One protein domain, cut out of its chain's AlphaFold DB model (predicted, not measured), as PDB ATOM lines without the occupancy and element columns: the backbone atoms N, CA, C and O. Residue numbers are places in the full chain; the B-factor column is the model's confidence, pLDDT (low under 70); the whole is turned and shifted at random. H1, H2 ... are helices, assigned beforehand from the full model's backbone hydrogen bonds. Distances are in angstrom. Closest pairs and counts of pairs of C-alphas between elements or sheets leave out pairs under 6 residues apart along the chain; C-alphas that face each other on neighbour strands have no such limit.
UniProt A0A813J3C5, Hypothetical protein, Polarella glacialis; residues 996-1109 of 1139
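Overview. This is residues 996 to 1109 of the 1139 residues of the protein "Hypothetical protein" of Polarella glacialis (UniProt A0A813J3C5). This is a flat, loop-rich model with little regular structure: helices H2 and H1 meet near their ends as a corner, H3 stands away from both, and the loop 1022 to 1046 runs through the middle. The 114 printed residues hold three named helices, H1, H2, H3 in order, with 34 residues in them and no named strand: all helix. It is only just compact, close to loose, with radius of gyration of the C-alphas 15.9 A and spans of 52 by 34 by 18 A.

Along the chain. Find C-alpha 1047 at (36.085, -39.191, 31.065); from there H2 runs 20.5 A to residue 1060. H1, residues 1011 to 1021, spans 15.2 A. H3, residues 1098 to 1106, spans 12.1 A and ends at C-alpha 1106, (23.306, -47.698, 24.537).

Arrangement. Look at residues 1058 to 1059, with which alone H2 touches H1; the closest C-alphas, of Met 1058 and Lys 1012, are 5.6 A apart. They run opposite ways at a steep tilt of 68 degrees, only just short of about perpendicular. H3 is apart from both. Every O i to N i+4 pair is within hydrogen-bond range in H1 and H3; in H2, 8 of 10.

Size, cuts and confidence. The C-alphas of Ser 1000 and Gly 1076, the two farthest apart, are 53.4 A apart. The printed part has no cut; both links, 25 and 37 residues, are long. Confidence is low, under 70, in 25 residues, among them 1064 to 1078.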
ATOM      1  N   LYS A 996      25.510 -54.438   6.499       74.75
ATOM      2  CA  LYS A 996      24.521 -53.354   6.502       74.75
ATOM      3  C   LYS A 996      24.199 -52.933   5.075       74.75
ATOM      4  O   LYS A 996      25.089 -52.786   4.235       74.75
ATOM      5  N   ILE A 997      22.916 -52.698   4.838       71.12
ATOM      6  CA  ILE A 997      22.404 -52.185   3.575       71.12
ATOM      7  C   ILE A 997      22.761 -50.695   3.490       71.12
ATOM      8  O   ILE A 997      22.581 -49.932   4.442       71.12
ATOM      9  N   THR A 998      23.370 -50.306   2.380       67.50
ATOM     10  CA  THR A 998      23.685 -48.914   2.040       67.50
ATOM     11  C   THR A 998      22.409 -48.162   1.647       67.50
ATOM     12  O   THR A 998      21.380 -48.774   1.377       67.50
ATOM     13  N   GLU A 999      22.442 -46.829   1.594       60.75
ATOM     14  CA  GLU A 999      21.267 -46.027   1.195       60.75
ATOM     15  C   GLU A 999      20.747 -46.367  -0.219       60.75
ATOM     16  O   GLU A 999      19.586 -46.108  -0.519       60.75
ATOM     17  N   SER A1000      21.569 -47.000  -1.066       62.59
ATOM     18  CA  SER A1000      21.191 -47.493  -2.396       62.59
ATOM     19  C   SER A1000      20.527 -48.879  -2.404       62.59
ATOM     20  O   SER A1000      20.204 -49.376  -3.479       62.59
ATOM     21  N   GLY A1001      20.306 -49.515  -1.246       63.16
ATOM     22  CA  GLY A1001      19.651 -50.828  -1.151       63.16
ATOM     23  C   GLY A1001      20.581 -52.037  -1.325       63.16
ATOM     24  O   GLY A1001      20.109 -53.170  -1.282       63.16
ATOM     25  N   GLU A1002      21.894 -51.824  -1.467       70.31
ATOM     26  CA  GLU A1002      22.900 -52.885  -1.637       70.31
ATOM     27  C   GLU A1002      23.663 -53.175  -0.334       70.31
ATOM     28  O   GLU A1002      23.938 -52.269   0.459       70.31
ATOM     29  N   GLU A1003      24.045 -54.433  -0.110       77.00
ATOM     30  CA  GLU A1003      24.829 -54.859   1.056       77.00
ATOM     31  C   GLU A1003      26.282 -54.347   0.981       77.00
ATOM     32  O   GLU A1003      26.955 -54.491  -0.037       77.00
ATOM     33  N   CYS A1004      26.797 -53.745   2.061       81.94
ATOM     34  CA  CYS A1004      28.096 -53.064   2.027       81.94
ATOM     35  C   CYS A1004      29.300 -53.996   1.784       81.94
ATOM     36  O   CYS A1004      30.288 -53.571   1.182       81.94
ATOM     37  N   GLY A1005      29.291 -55.215   2.325       79.50
ATOM     38  CA  GLY A1005      30.289 -56.262   2.075       79.50
ATOM     39  C   GLY A1005      31.741 -55.976   2.505       79.50
ATOM     40  O   GLY A1005      32.624 -56.797   2.259       79.50
ATOM     41  N   LYS A1006      32.049 -54.835   3.142       78.00
ATOM     42  CA  LYS A1006      33.431 -54.472   3.521       78.00
ATOM     43  C   LYS A1006      33.918 -55.292   4.716       78.00
ATOM     44  O   LYS A1006      33.253 -55.324   5.748       78.00
ATOM     45  N   SER A1007      35.101 -55.897   4.603       75.50
ATOM     46  CA  SER A1007      35.718 -56.715   5.654       75.50
ATOM     47  C   SER A1007      36.788 -55.956   6.446       75.50
ATOM     48  O   SER A1007      37.497 -55.095   5.921       75.50
ATOM     49  N   TYR A1008      36.903 -56.276   7.738       77.44
ATOM     50  CA  TYR A1008      37.841 -55.631   8.658       77.44
ATOM     51  C   TYR A1008      38.580 -56.638   9.533       77.44
ATOM     52  O   TYR A1008      38.004 -57.615  10.010       77.44
ATOM     53  N   ASP A1009      39.838 -56.312   9.852       66.81
ATOM     54  CA  ASP A1009      40.706 -57.169  10.668       66.81
ATOM     55  C   ASP A1009      40.389 -57.161  12.179       66.81
ATOM     56  O   ASP A1009      41.128 -57.722  12.991       66.81
ATOM     57  N   SER A1010      39.354 -56.426  12.597       70.75
ATOM     58  CA  SER A1010      38.919 -56.337  13.995       70.75
ATOM     59  C   SER A1010      37.505 -55.766  14.104       70.75
ATOM     60  O   SER A1010      37.152 -54.873  13.328       70.75
ATOM     61  N   ALA A1011      36.766 -56.151  15.150       68.44
ATOM     62  CA  ALA A1011      35.479 -55.552  15.525       68.44
ATOM     63  C   ALA A1011      35.533 -54.013  15.615       68.44
ATOM     64  O   ALA A1011      34.650 -53.309  15.129       68.44
ATOM     65  N   LYS A1012      36.637 -53.457  16.138       73.88
ATOM     66  CA  LYS A1012      36.870 -52.003  16.158       73.88
ATOM     67  C   LYS A1012      36.850 -51.384  14.750       73.88
ATOM     68  O   LYS A1012      36.381 -50.259  14.601       73.88
ATOM     69  N   GLY A1013      37.418 -52.068  13.756       73.44
ATOM     70  CA  GLY A1013      37.448 -51.618  12.362       73.44
ATOM     71  C   GLY A1013      36.049 -51.566  11.752       73.44
ATOM     72  O   GLY A1013      35.678 -50.531  11.199       73.44
ATOM     73  N   LEU A1014      35.263 -52.626  11.960       78.00
ATOM     74  CA  LEU A1014      33.870 -52.715  11.519       78.00
ATOM     75  C   LEU A1014      32.988 -51.637  12.174       78.00
ATOM     76  O   LEU A1014      32.264 -50.925  11.483       78.00
ATOM     77  N   HIS A1015      33.125 -51.413  13.486       72.31
ATOM     78  CA  HIS A1015      32.350 -50.382  14.194       72.31
ATOM     79  C   HIS A1015      32.664 -48.963  13.707       72.31
ATOM     80  O   HIS A1015      31.775 -48.127  13.543       72.31
ATOM     81  N   LEU A1016      33.946 -48.668  13.462       70.69
ATOM     82  CA  LEU A1016      34.351 -47.366  12.928       70.69
ATOM     83  C   LEU A1016      33.805 -47.145  11.512       70.69
ATOM     84  O   LEU A1016      33.562 -46.006  11.120       70.69
ATOM     85  N   HIS A1017      33.651 -48.228  10.753       79.06
ATOM     86  CA  HIS A1017      33.043 -48.214   9.437       79.06
ATOM     87  C   HIS A1017      31.531 -47.972   9.510       79.06
ATOM     88  O   HIS A1017      31.072 -47.041   8.851       79.06
ATOM     89  N   HIS A1018      30.792 -48.689  10.369       76.62
ATOM     90  CA  HIS A1018      29.359 -48.447  10.602       76.62
ATOM     91  C   HIS A1018      29.087 -46.976  10.938       76.62
ATOM     92  O   HIS A1018      28.261 -46.331  10.297       76.62
ATOM     93  N   SER A1019      29.867 -46.404  11.859       70.31
ATOM     94  CA  SER A1019      29.686 -45.010  12.279       70.31
ATOM     95  C   SER A1019      29.979 -43.982  11.177       70.31
ATOM     96  O   SER A1019      29.342 -42.935  11.118       70.31
ATOM     97  N   LYS A1020      30.932 -44.264  10.280       71.38
ATOM     98  CA  LYS A1020      31.358 -43.321   9.230       71.38
ATOM     99  C   LYS A1020      30.633 -43.471   7.900       71.38
ATOM    100  O   LYS A1020      30.705 -42.553   7.089       71.38
ATOM    101  N   GLN A1021      30.087 -44.646   7.607       71.81
ATOM    102  CA  GLN A1021      29.567 -44.987   6.278       71.81
ATOM    103  C   GLN A1021      28.078 -45.319   6.287       71.81
ATOM    104  O   GLN A1021      27.465 -45.239   5.233       71.81
ATOM    105  N   HIS A1022      27.498 -45.633   7.450       71.44
ATOM    106  CA  HIS A1022      26.067 -45.918   7.572       71.44
ATOM    107  C   HIS A1022      25.293 -44.859   8.369       71.44
ATOM    108  O   HIS A1022      24.124 -45.091   8.632       71.44
ATOM    109  N   ALA A1023      25.935 -43.733   8.735       56.59
ATOM    110  CA  ALA A1023      25.420 -42.480   9.336       56.59
ATOM    111  C   ALA A1023      24.453 -42.553  10.549       56.59
ATOM    112  O   ALA A1023      24.270 -41.553  11.237       56.59
ATOM    113  N   ALA A1024      23.890 -43.715  10.872       59.22
ATOM    114  CA  ALA A1024      22.812 -43.923  11.826       59.22
ATOM    115  C   ALA A1024      23.297 -44.289  13.240       59.22
ATOM    116  O   ALA A1024      22.478 -44.411  14.144       59.22
ATOM    117  N   PHE A1025      24.611 -44.451  13.457       62.62
ATOM    118  CA  PHE A1025      25.151 -44.934  14.736       62.62
ATOM    119  C   PHE A1025      26.420 -44.172  15.171       62.62
ATOM    120  O   PHE A1025      27.467 -44.287  14.522       62.62
ATOM    121  N   PRO A1026      26.395 -43.399  16.272       65.38
ATOM    122  CA  PRO A1026      27.611 -42.857  16.884       65.38
ATOM    123  C   PRO A1026      28.614 -43.949  17.306       65.38
ATOM    124  O   PRO A1026      28.263 -45.112  17.521       65.38
ATOM    125  N   ALA A1027      29.900 -43.603  17.454       74.69
ATOM    126  CA  ALA A1027      30.869 -44.577  17.952       74.69
ATOM    127  C   ALA A1027      30.611 -44.870  19.442       74.69
ATOM    128  O   ALA A1027      30.269 -43.973  20.211       74.69
ATOM    129  N   ALA A1028      30.868 -46.101  19.899       78.12
ATOM    130  CA  ALA A1028      30.688 -46.487  21.307       78.12
ATOM    131  C   ALA A1028      31.474 -45.593  22.294       78.12
ATOM    132  O   ALA A1028      31.096 -45.426  23.450       78.12
ATOM    133  N   THR A1029      32.567 -44.970  21.842       80.56
ATOM    134  CA  THR A1029      33.338 -44.003  22.636       80.56
ATOM    135  C   THR A1029      32.676 -42.639  22.785       80.56
ATOM    136  O   THR A1029      33.013 -41.905  23.717       80.56
ATOM    137  N   ASP A1030      31.778 -42.288  21.870       78.44
ATOM    138  CA  ASP A1030      31.165 -40.961  21.768       78.44
ATOM    139  C   ASP A1030      29.989 -40.829  22.738       78.44
ATOM    140  O   ASP A1030      29.752 -39.749  23.279       78.44
ATOM    141  N   ILE A1031      29.332 -41.951  23.055       82.69
ATOM    142  CA  ILE A1031      28.267 -42.016  24.061       82.69
ATOM    143  C   ILE A1031      28.782 -42.049  25.510       82.69
ATOM    144  O   ILE A1031      28.002 -41.930  26.452       82.69
ATOM    145  N   VAL A1032      30.095 -42.171  25.724       88.12
ATOM    146  CA  VAL A1032      30.693 -42.038  27.060       88.12
ATOM    147  C   VAL A1032      30.687 -40.559  27.437       88.12
ATOM    148  O   VAL A1032      31.526 -39.786  26.969       88.12
ATOM    149  N   THR A1033      29.735 -40.149  28.272       87.19
ATOM    150  CA  THR A1033      29.500 -38.739  28.633       87.19
ATOM    151  C   THR A1033      30.099 -38.329  29.985       87.19
ATOM    152  O   THR A1033      30.294 -37.134  30.200       87.19
ATOM    153  N   SER A1034      30.489 -39.288  30.829       89.38
ATOM    154  CA  SER A1034      31.011 -39.113  32.197       89.38
ATOM    155  C   SER A1034      32.386 -39.787  32.386       89.38
ATOM    156  O   SER A1034      32.955 -40.344  31.444       89.38
ATOM    157  N   ASN A1035      32.930 -39.780  33.610       90.38
ATOM    158  CA  ASN A1035      34.087 -40.609  33.981       90.38
ATOM    159  C   ASN A1035      33.739 -42.078  34.285       90.38
ATOM    160  O   ASN A1035      34.595 -42.804  34.787       90.38
ATOM    161  N   GLN A1036      32.529 -42.532  33.971       88.88
ATOM    162  CA  GLN A1036      32.062 -43.891  34.204       88.88
ATOM    163  C   GLN A1036      31.773 -44.605  32.881       88.88
ATOM    164  O   GLN A1036      31.287 -44.010  31.921       88.88
ATOM    165  N   CYS A1037      32.097 -45.895  32.813       88.62
ATOM    166  CA  CYS A1037      31.760 -46.725  31.658       88.62
ATOM    167  C   CYS A1037      30.253 -47.061  31.657       88.62
ATOM    168  O   CYS A1037      29.796 -47.647  32.636       88.62
ATOM    169  N   PRO A1038      29.494 -46.800  30.572       87.12
ATOM    170  CA  PRO A1038      28.061 -47.114  30.519       87.12
ATOM    171  C   PRO A1038      27.733 -48.609  30.652       87.12
ATOM    172  O   PRO A1038      26.652 -48.961  31.113       87.12
ATOM    173  N   TRP A1039      28.640 -49.508  30.245       87.62
ATOM    174  CA  TRP A1039      28.392 -50.958  30.226       87.62
ATOM    175  C   TRP A1039      28.751 -51.659  31.535       87.62
ATOM    176  O   TRP A1039      27.908 -52.351  32.094       87.62
ATOM    177  N   CYS A1040      29.972 -51.476  32.048       83.12
ATOM    178  CA  CYS A1040      30.413 -52.130  33.289       83.12
ATOM    179  C   CYS A1040      30.266 -51.266  34.546       83.12
ATOM    180  O   CYS A1040      30.628 -51.722  35.627       83.12
ATOM    181  N   LEU A1041      29.803 -50.018  34.407       83.44
ATOM    182  CA  LEU A1041      29.616 -49.046  35.493       83.44
ATOM    183  C   LEU A1041      30.893 -48.691  36.281       83.44
ATOM    184  O   LEU A1041      30.824 -48.000  37.298       83.44
ATOM    185  N   ALA A1042      32.072 -49.089  35.792       80.00
ATOM    186  CA  ALA A1042      33.358 -48.756  36.396       80.00
ATOM    187  C   ALA A1042      33.637 -47.246  36.335       80.00
ATOM    188  O   ALA A1042      33.526 -46.641  35.264       80.00
ATOM    189  N   ILE A1043      34.042 -46.658  37.466       80.50
ATOM    190  CA  ILE A1043      34.381 -45.232  37.600       80.50
ATOM    191  C   ILE A1043      35.894 -45.046  37.428       80.50
ATOM    192  O   ILE A1043      36.705 -45.721  38.061       80.50
ATOM    193  N   PHE A1044      36.283 -44.102  36.573       84.44
ATOM    194  CA  PHE A1044      37.667 -43.765  36.249       84.44
ATOM    195  C   PHE A1044      38.018 -42.361  36.744       84.44
ATOM    196  O   PHE A1044      37.152 -41.532  36.990       84.44
ATOM    197  N   SER A1045      39.310 -42.040  36.837       79.88
ATOM    198  CA  SER A1045      39.763 -40.701  37.254       79.88
ATOM    199  C   SER A1045      39.356 -39.576  36.292       79.88
ATOM    200  O   SER A1045      39.449 -38.406  36.639       79.88
ATOM    201  N   SER A1046      38.932 -39.911  35.069       86.19
ATOM    202  CA  SER A1046      38.474 -38.948  34.067       86.19
ATOM    203  C   SER A1046      37.604 -39.614  32.998       86.19
ATOM    204  O   SER A1046      37.711 -40.819  32.751       86.19
ATOM    205  N   LYS A1047      36.816 -38.799  32.285       89.25
ATOM    206  CA  LYS A1047      36.085 -39.191  31.065       89.25
ATOM    207  C   LYS A1047      36.991 -39.843  30.017       89.25
ATOM    208  O   LYS A1047      36.637 -40.861  29.430       89.25
ATOM    209  N   ALA A1048      38.196 -39.304  29.825       86.06
ATOM    210  CA  ALA A1048      39.178 -39.866  28.900       86.06
ATOM    211  C   ALA A1048      39.622 -41.286  29.310       86.06
ATOM    212  O   ALA A1048      39.823 -42.143  28.448       86.06
ATOM    213  N   GLY A1049      39.728 -41.553  30.617       84.62
ATOM    214  CA  GLY A1049      40.008 -42.885  31.155       84.62
ATOM    215  C   GLY A1049      38.895 -43.890  30.847       84.62
ATOM    216  O   GLY A1049      39.181 -44.982  30.350       84.62
ATOM    217  N   ALA A1050      37.634 -43.492  31.042       85.50
ATOM    218  CA  ALA A1050      36.469 -44.306  30.691       85.50
ATOM    219  C   ALA A1050      36.398 -44.591  29.177       85.50
ATOM    220  O   ALA A1050      36.230 -45.737  28.759       85.50
ATOM    221  N   GLN A1051      36.649 -43.585  28.335       88.44
ATOM    222  CA  GLN A1051      36.738 -43.764  26.881       88.44
ATOM    223  C   GLN A1051      37.869 -44.720  26.479       88.44
ATOM    224  O   GLN A1051      37.702 -45.548  25.583       88.44
ATOM    225  N   GLN A1052      39.034 -44.641  27.133       84.75
ATOM    226  CA  GLN A1052      40.146 -45.555  26.868       84.75
ATOM    227  C   GLN A1052      39.810 -47.000  27.263       84.75
ATOM    228  O   GLN A1052      40.249 -47.927  26.577       84.75
ATOM    229  N   HIS A1053      39.040 -47.198  28.333       86.69
ATOM    230  CA  HIS A1053      38.522 -48.508  28.718       86.69
ATOM    231  C   HIS A1053      37.592 -49.081  27.639       86.69
ATOM    232  O   HIS A1053      37.858 -50.178  27.150       86.69
ATOM    233  N   VAL A1054      36.597 -48.314  27.179       85.31
ATOM    234  CA  VAL A1054      35.682 -48.737  26.099       85.31
ATOM    235  C   VAL A1054      36.453 -49.060  24.814       85.31
ATOM    236  O   VAL A1054      36.240 -50.105  24.213       85.31
ATOM    237  N   ARG A1055      37.465 -48.261  24.445       81.56
ATOM    238  CA  ARG A1055      38.344 -48.557  23.290       81.56
ATOM    239  C   ARG A1055      39.100 -49.879  23.399       81.56
ATOM    240  O   ARG A1055      39.489 -50.430  22.370       81.56
ATOM    241  N   LYS A1056      39.423 -50.325  24.615       80.75
ATOM    242  CA  LYS A1056      40.045 -51.635  24.843       80.75
ATOM    243  C   LYS A1056      38.993 -52.736  24.771       80.75
ATOM    244  O   LYS A1056      39.261 -53.725  24.103       80.75
ATOM    245  N   ALA A1057      37.823 -52.522  25.374       82.38
ATOM    246  CA  ALA A1057      36.704 -53.458  25.324       82.38
ATOM    247  C   ALA A1057      36.257 -53.743  23.881       82.38
ATOM    248  O   ALA A1057      36.151 -54.900  23.512       82.38
ATOM    249  N   MET A1058      36.162 -52.728  23.014       78.69
ATOM    250  CA  MET A1058      35.853 -52.895  21.580       78.69
ATOM    251  C   MET A1058      36.878 -53.733  20.791       78.69
ATOM    252  O   MET A1058      36.629 -54.098  19.647       78.69
ATOM    253  N   LYS A1059      38.085 -53.972  21.330       75.31
ATOM    254  CA  LYS A1059      39.073 -54.860  20.688       75.31
ATOM    255  C   LYS A1059      38.898 -56.318  21.081       75.31
ATOM    256  O   LYS A1059      39.398 -57.177  20.369       75.31
ATOM    257  N   THR A1060      38.316 -56.564  22.248       74.50
ATOM    258  CA  THR A1060      38.206 -57.893  22.858       74.50
ATOM    259  C   THR A1060      36.760 -58.359  22.974       74.50
ATOM    260  O   THR A1060      36.544 -59.437  23.494       74.50
ATOM    261  N   ASP A1061      35.806 -57.514  22.587       76.25
ATOM    262  CA  ASP A1061      34.355 -57.646  22.773       76.25
ATOM    263  C   ASP A1061      33.882 -57.938  24.205       76.25
ATOM    264  O   ASP A1061      32.772 -58.386  24.463       76.25
ATOM    265  N   ILE A1062      34.747 -57.625  25.170       75.75
ATOM    266  CA  ILE A1062      34.564 -57.933  26.587       75.75
ATOM    267  C   ILE A1062      34.723 -56.646  27.378       75.75
ATOM    268  O   ILE A1062      35.772 -55.991  27.333       75.75
ATOM    269  N   CYS A1063      33.703 -56.320  28.164       78.25
ATOM    270  CA  CYS A1063      33.763 -55.255  29.153       78.25
ATOM    271  C   CYS A1063      33.920 -55.905  30.536       78.25
ATOM    272  O   CYS A1063      32.930 -56.329  31.134       78.25
ATOM    273  N   PRO A1064      35.153 -56.069  31.054       66.56
ATOM    274  CA  PRO A1064      35.347 -56.770  32.315       66.56
ATOM    275  C   PRO A1064      34.658 -55.983  33.433       66.56
ATOM    276  O   PRO A1064      35.014 -54.827  33.666       66.56
ATOM    277  N   LYS A1065      33.707 -56.611  34.141       57.75
ATOM    278  CA  LYS A1065      33.205 -56.097  35.421       57.75
ATOM    279  C   LYS A1065      34.414 -55.943  36.346       57.75
ATOM    280  O   LYS A1065      34.973 -56.928  36.825       57.75
ATOM    281  N   SER A1066      34.886 -54.720  36.559       49.47
ATOM    282  CA  SER A1066      35.796 -54.457  37.667       49.47
ATOM    283  C   SER A1066      34.964 -54.573  38.936       49.47
ATOM    284  O   SER A1066      33.995 -53.834  39.078       49.47
ATOM    285  N   GLY A1067      35.341 -55.453  39.865       46.62
ATOM    286  CA  GLY A1067      34.706 -55.589  41.187       46.62
ATOM    287  C   GLY A1067      34.777 -54.337  42.079       46.62
ATOM    288  O   GLY A1067      34.616 -54.428  43.288       46.62
ATOM    289  N   SER A1068      35.032 -53.160  41.514       44.28
ATOM    290  CA  SER A1068      34.975 -51.870  42.183       44.28
ATOM    291  C   SER A1068      33.571 -51.276  42.040       44.28
ATOM    292  O   SER A1068      33.375 -50.297  41.324       44.28
ATOM    293  N   VAL A1069      32.601 -51.852  42.751       42.97
ATOM    294  CA  VAL A1069      31.332 -51.155  43.046       42.97
ATOM    295  C   VAL A1069      31.576 -49.977  44.009       42.97
ATOM    296  O   VAL A1069      30.722 -49.120  44.186       42.97
ATOM    297  N   GLN A1070      32.780 -49.843  44.575       44.47
ATOM    298  CA  GLN A1070      33.164 -48.700  45.400       44.47
ATOM    299  C   GLN A1070      34.572 -48.227  45.036       44.47
ATOM    300  O   GLN A1070      35.555 -48.826  45.453       44.47
ATOM    301  N   GLY A1071      34.648 -47.186  44.205       44.22
ATOM    302  CA  GLY A1071      35.634 -46.096  44.197       44.22
ATOM    303  C   GLY A1071      37.128 -46.298  44.503       44.22
ATOM    304  O   GLY A1071      37.788 -45.281  44.624       44.22
ATOM    305  N   VAL A1072      37.727 -47.483  44.638       40.31
ATOM    306  CA  VAL A1072      39.136 -47.608  45.071       40.31
ATOM    307  C   VAL A1072      40.051 -47.968  43.900       40.31
ATOM    308  O   VAL A1072      40.031 -49.087  43.388       40.31
ATOM    309  N   SER A1073      40.899 -47.019  43.497       42.38
ATOM    310  CA  SER A1073      42.050 -47.270  42.621       42.38
ATOM    311  C   SER A1073      43.345 -47.353  43.442       42.38
ATOM    312  O   SER A1073      43.392 -46.897  44.583       42.38
ATOM    313  N   ALA A1074      44.438 -47.846  42.845       40.78
ATOM    314  CA  ALA A1074      45.782 -47.859  43.452       40.78
ATOM    315  C   ALA A1074      46.318 -46.464  43.872       40.78
ATOM    316  O   ALA A1074      47.386 -46.379  44.476       40.78
ATOM    317  N   TYR A1075      45.582 -45.386  43.562       41.38
ATOM    318  CA  TYR A1075      45.906 -43.989  43.860       41.38
ATOM    319  C   TYR A1075      44.867 -43.276  44.755       41.38
ATOM    320  O   TYR A1075      44.979 -42.067  44.939       41.38
ATOM    321  N   GLY A1076      43.886 -43.986  45.329       51.81
ATOM    322  CA  GLY A1076      42.880 -43.419  46.244       51.81
ATOM    323  C   GLY A1076      41.431 -43.530  45.751       51.81
ATOM    324  O   GLY A1076      41.163 -44.193  44.741       51.81
ATOM    325  N   VAL A1077      40.515 -42.897  46.503       57.66
ATOM    326  CA  VAL A1077      39.059 -42.896  46.264       57.66
ATOM    327  C   VAL A1077      38.717 -42.010  45.058       57.66
ATOM    328  O   VAL A1077      39.032 -40.825  45.062       57.66
ATOM    329  N   VAL A1078      38.086 -42.570  44.025       66.12
ATOM    330  CA  VAL A1078      37.661 -41.864  42.806       66.12
ATOM    331  C   VAL A1078      36.138 -41.709  42.815       66.12
ATOM    332  O   VAL A1078      35.420 -42.709  42.843       66.12
ATOM    333  N   SER A1079      35.647 -40.469  42.786       78.25
ATOM    334  CA  SER A1079      34.215 -40.137  42.757       78.25
ATOM    335  C   SER A1079      33.650 -40.075  41.330       78.25
ATOM    336  O   SER A1079      34.359 -39.785  40.362       78.25
ATOM    337  N   LEU A1080      32.354 -40.368  41.190       82.81
ATOM    338  CA  LEU A1080      31.613 -40.224  39.935       82.81
ATOM    339  C   LEU A1080      31.460 -38.739  39.574       82.81
ATOM    340  O   LEU A1080      31.053 -37.933  40.405       82.81
ATOM    341  N   ILE A1081      31.744 -38.399  38.320       86.50
ATOM    342  CA  ILE A1081      31.516 -37.081  37.722       86.50
ATOM    343  C   ILE A1081      30.389 -37.253  36.691       86.50
ATOM    344  O   ILE A1081      30.673 -37.703  35.574       86.50
ATOM    345  N   PRO A1082      29.122 -36.960  37.040       82.75
ATOM    346  CA  PRO A1082      27.991 -37.126  36.130       82.75
ATOM    347  C   PRO A1082      28.049 -36.128  34.953       82.75
ATOM    348  O   PRO A1082      28.726 -35.099  35.039       82.75
ATOM    349  N   PRO A1083      27.366 -36.412  33.830       85.12
ATOM    350  CA  PRO A1083      27.253 -35.477  32.716       85.12
ATOM    351  C   PRO A1083      26.429 -34.239  33.108       85.12
ATOM    352  O   PRO A1083      25.516 -34.320  33.921       85.12
ATOM    353  N   THR A1084      26.722 -33.092  32.490       81.62
ATOM    354  CA  THR A1084      26.094 -31.792  32.807       81.62
ATOM    355  C   THR A1084      24.614 -31.685  32.424       81.62
ATOM    356  O   THR A1084      23.941 -30.755  32.855       81.62
ATOM    357  N   SER A1085      24.098 -32.605  31.607       83.69
ATOM    358  CA  SER A1085      22.681 -32.700  31.246       83.69
ATOM    359  C   SER A1085      22.325 -34.140  30.880       83.69
ATOM    360  O   SER A1085      23.081 -34.767  30.135       83.69
ATOM    361  N   PHE A1086      21.143 -34.616  31.278       89.69
ATOM    362  CA  PHE A1086      20.576 -35.901  30.835       89.69
ATOM    363  C   PHE A1086      19.749 -35.789  29.543       89.69
ATOM    364  O   PHE A1086      18.914 -36.639  29.246       89.69
ATOM    365  N   LYS A1087      19.985 -34.731  28.759       86.12
ATOM    366  CA  LYS A1087      19.437 -34.573  27.411       86.12
ATOM    367  C   LYS A1087      20.347 -35.265  26.402       86.12
ATOM    368  O   LYS A1087      21.531 -34.930  26.287       86.12
ATOM    369  N   CYS A1088      19.805 -36.220  25.656       83.19
ATOM    370  CA  CYS A1088      20.535 -36.932  24.621       83.19
ATOM    371  C   CYS A1088      20.898 -35.979  23.482       83.19
ATOM    372  O   CYS A1088      20.031 -35.356  22.876       83.19
ATOM    373  N   LYS A1089      22.190 -35.881  23.159       79.38
ATOM    374  CA  LYS A1089      22.669 -35.038  22.052       79.38
ATOM    375  C   LYS A1089      22.433 -35.650  20.668       79.38
ATOM    376  O   LYS A1089      22.684 -34.972  19.683       79.38
ATOM    377  N   ILE A1090      21.995 -36.909  20.609       77.81
ATOM    378  CA  ILE A1090      21.774 -37.650  19.360       77.81
ATOM    379  C   ILE A1090      20.324 -37.471  18.895       77.81
ATOM    380  O   ILE A1090      20.105 -37.031  17.776       77.81
ATOM    381  N   CYS A1091      19.336 -37.726  19.762       82.19
ATOM    382  CA  CYS A1091      17.910 -37.619  19.412       82.19
ATOM    383  C   CYS A1091      17.118 -36.578  20.223       82.19
ATOM    384  O   CYS A1091      15.918 -36.424  20.021       82.19
ATOM    385  N   GLY A1092      17.747 -35.873  21.168       81.62
ATOM    386  CA  GLY A1092      17.100 -34.811  21.945       81.62
ATOM    387  C   GLY A1092      16.246 -35.264  23.137       81.62
ATOM    388  O   GLY A1092      15.763 -34.394  23.862       81.62
ATOM    389  N   GLN A1093      16.084 -36.571  23.378       86.06
ATOM    390  CA  GLN A1093      15.298 -37.115  24.496       86.06
ATOM    391  C   GLN A1093      15.884 -36.727  25.865       86.06
ATOM    392  O   GLN A1093      17.098 -36.787  26.061       86.06
ATOM    393  N   ASN A1094      15.027 -36.353  26.819       88.75
ATOM    394  CA  ASN A1094      15.413 -36.109  28.213       88.75
ATOM    395  C   ASN A1094      15.225 -37.383  29.049       88.75
ATOM    396  O   ASN A1094      14.164 -38.003  28.989       88.75
ATOM    397  N   CYS A1095      16.232 -37.747  29.840       87.62
ATOM    398  CA  CYS A1095      16.196 -38.878  30.772       87.62
ATOM    399  C   CYS A1095      16.091 -38.392  32.230       87.62
ATOM    400  O   CYS A1095      16.573 -37.305  32.552       87.62
ATOM    401  N   SER A1096      15.468 -39.192  33.104       84.50
ATOM    402  CA  SER A1096      15.233 -38.859  34.522       84.50
ATOM    403  C   SER A1096      16.506 -38.862  35.368       84.50
ATOM    404  O   SER A1096      16.665 -38.043  36.270       84.50
ATOM    405  N   ASP A1097      17.414 -39.785  35.070       84.56
ATOM    406  CA  ASP A1097      18.615 -40.074  35.848       84.56
ATOM    407  C   ASP A1097      19.724 -40.650  34.949       84.56
ATOM    408  O   ASP A1097      19.546 -40.851  33.743       84.56
ATOM    409  N   LEU A1098      20.899 -40.888  35.538       83.25
ATOM    410  CA  LEU A1098      22.085 -41.351  34.819       83.25
ATOM    411  C   LEU A1098      21.939 -42.774  34.256       83.25
ATOM    412  O   LEU A1098      22.471 -43.048  33.179       83.25
ATOM    413  N   ASP A1099      21.217 -43.659  34.942       81.44
ATOM    414  CA  ASP A1099      21.025 -45.042  34.500       81.44
ATOM    415  C   ASP A1099      20.051 -45.097  33.321       81.44
ATOM    416  O   ASP A1099      20.359 -45.703  32.291       81.44
ATOM    417  N   CYS A1100      18.936 -44.369  33.413       86.50
ATOM    418  CA  CYS A1100      18.016 -44.106  32.311       86.50
ATOM    419  C   CYS A1100      18.765 -43.500  31.112       86.50
ATOM    420  O   CYS A1100      18.606 -43.951  29.975       86.50
ATOM    421  N   PHE A1101      19.656 -42.534  31.367       89.88
ATOM    422  CA  PHE A1101      20.455 -41.882  30.333       89.88
ATOM    423  C   PHE A1101      21.442 -42.837  29.648       89.88
ATOM    424  O   PHE A1101      21.565 -42.815  28.423       89.88
ATOM    425  N   TYR A1102      22.122 -43.717  30.388       89.69
ATOM    426  CA  TYR A1102      22.997 -44.724  29.784       89.69
ATOM    427  C   TYR A1102      22.238 -45.804  29.026       89.69
ATOM    428  O   TYR A1102      22.701 -46.198  27.958       89.69
ATOM    429  N   GLN A1103      21.103 -46.283  29.540       85.94
ATOM    430  CA  GLN A1103      20.282 -47.262  28.822       85.94
ATOM    431  C   GLN A1103      19.788 -46.689  27.494       85.94
ATOM    432  O   GLN A1103      19.908 -47.336  26.456       85.94
ATOM    433  N   HIS A1104      19.357 -45.428  27.503       86.88
ATOM    434  CA  HIS A1104      19.005 -44.709  26.289       86.88
ATOM    435  C   HIS A1104      20.193 -44.577  25.317       86.88
ATOM    436  O   HIS A1104      20.080 -44.907  24.139       86.88
ATOM    437  N   LEU A1105      21.358 -44.129  25.800       85.62
ATOM    438  CA  LEU A1105      22.550 -43.935  24.968       85.62
ATOM    439  C   LEU A1105      23.084 -45.237  24.353       85.62
ATOM    440  O   LEU A1105      23.571 -45.214  23.225       85.62
ATOM    441  N   LYS A1106      22.969 -46.366  25.063       85.75
ATOM    442  CA  LYS A1106      23.306 -47.698  24.537       85.75
ATOM    443  C   LYS A1106      22.445 -48.089  23.335       85.75
ATOM    444  O   LYS A1106      22.944 -48.791  22.468       85.75
ATOM    445  N   GLY A1107      21.200 -47.618  23.261       79.44
ATOM    446  CA  GLY A1107      20.311 -47.860  22.120       79.44
ATOM    447  C   GLY A1107      20.753 -47.170  20.823       79.44
ATOM    448  O   GLY A1107      20.335 -47.578  19.747       79.44
ATOM    449  N   HIS A1108      21.632 -46.163  20.903       80.38
ATOM    450  CA  HIS A1108      22.182 -45.468  19.730       80.38
ATOM    451  C   HIS A1108      23.442 -46.127  19.160       80.38
ATOM    452  O   HIS A1108      24.018 -45.613  18.203       80.38
ATOM    453  N   VAL A1109      23.932 -47.220  19.751       79.81
ATOM    454  CA  VAL A1109      25.164 -47.880  19.305       79.81
ATOM    455  C   VAL A1109      24.938 -49.363  19.051       79.81
ATOM    456  O   VAL A1109      24.405 -50.082  19.886       79.81
TER     457      VAL A1109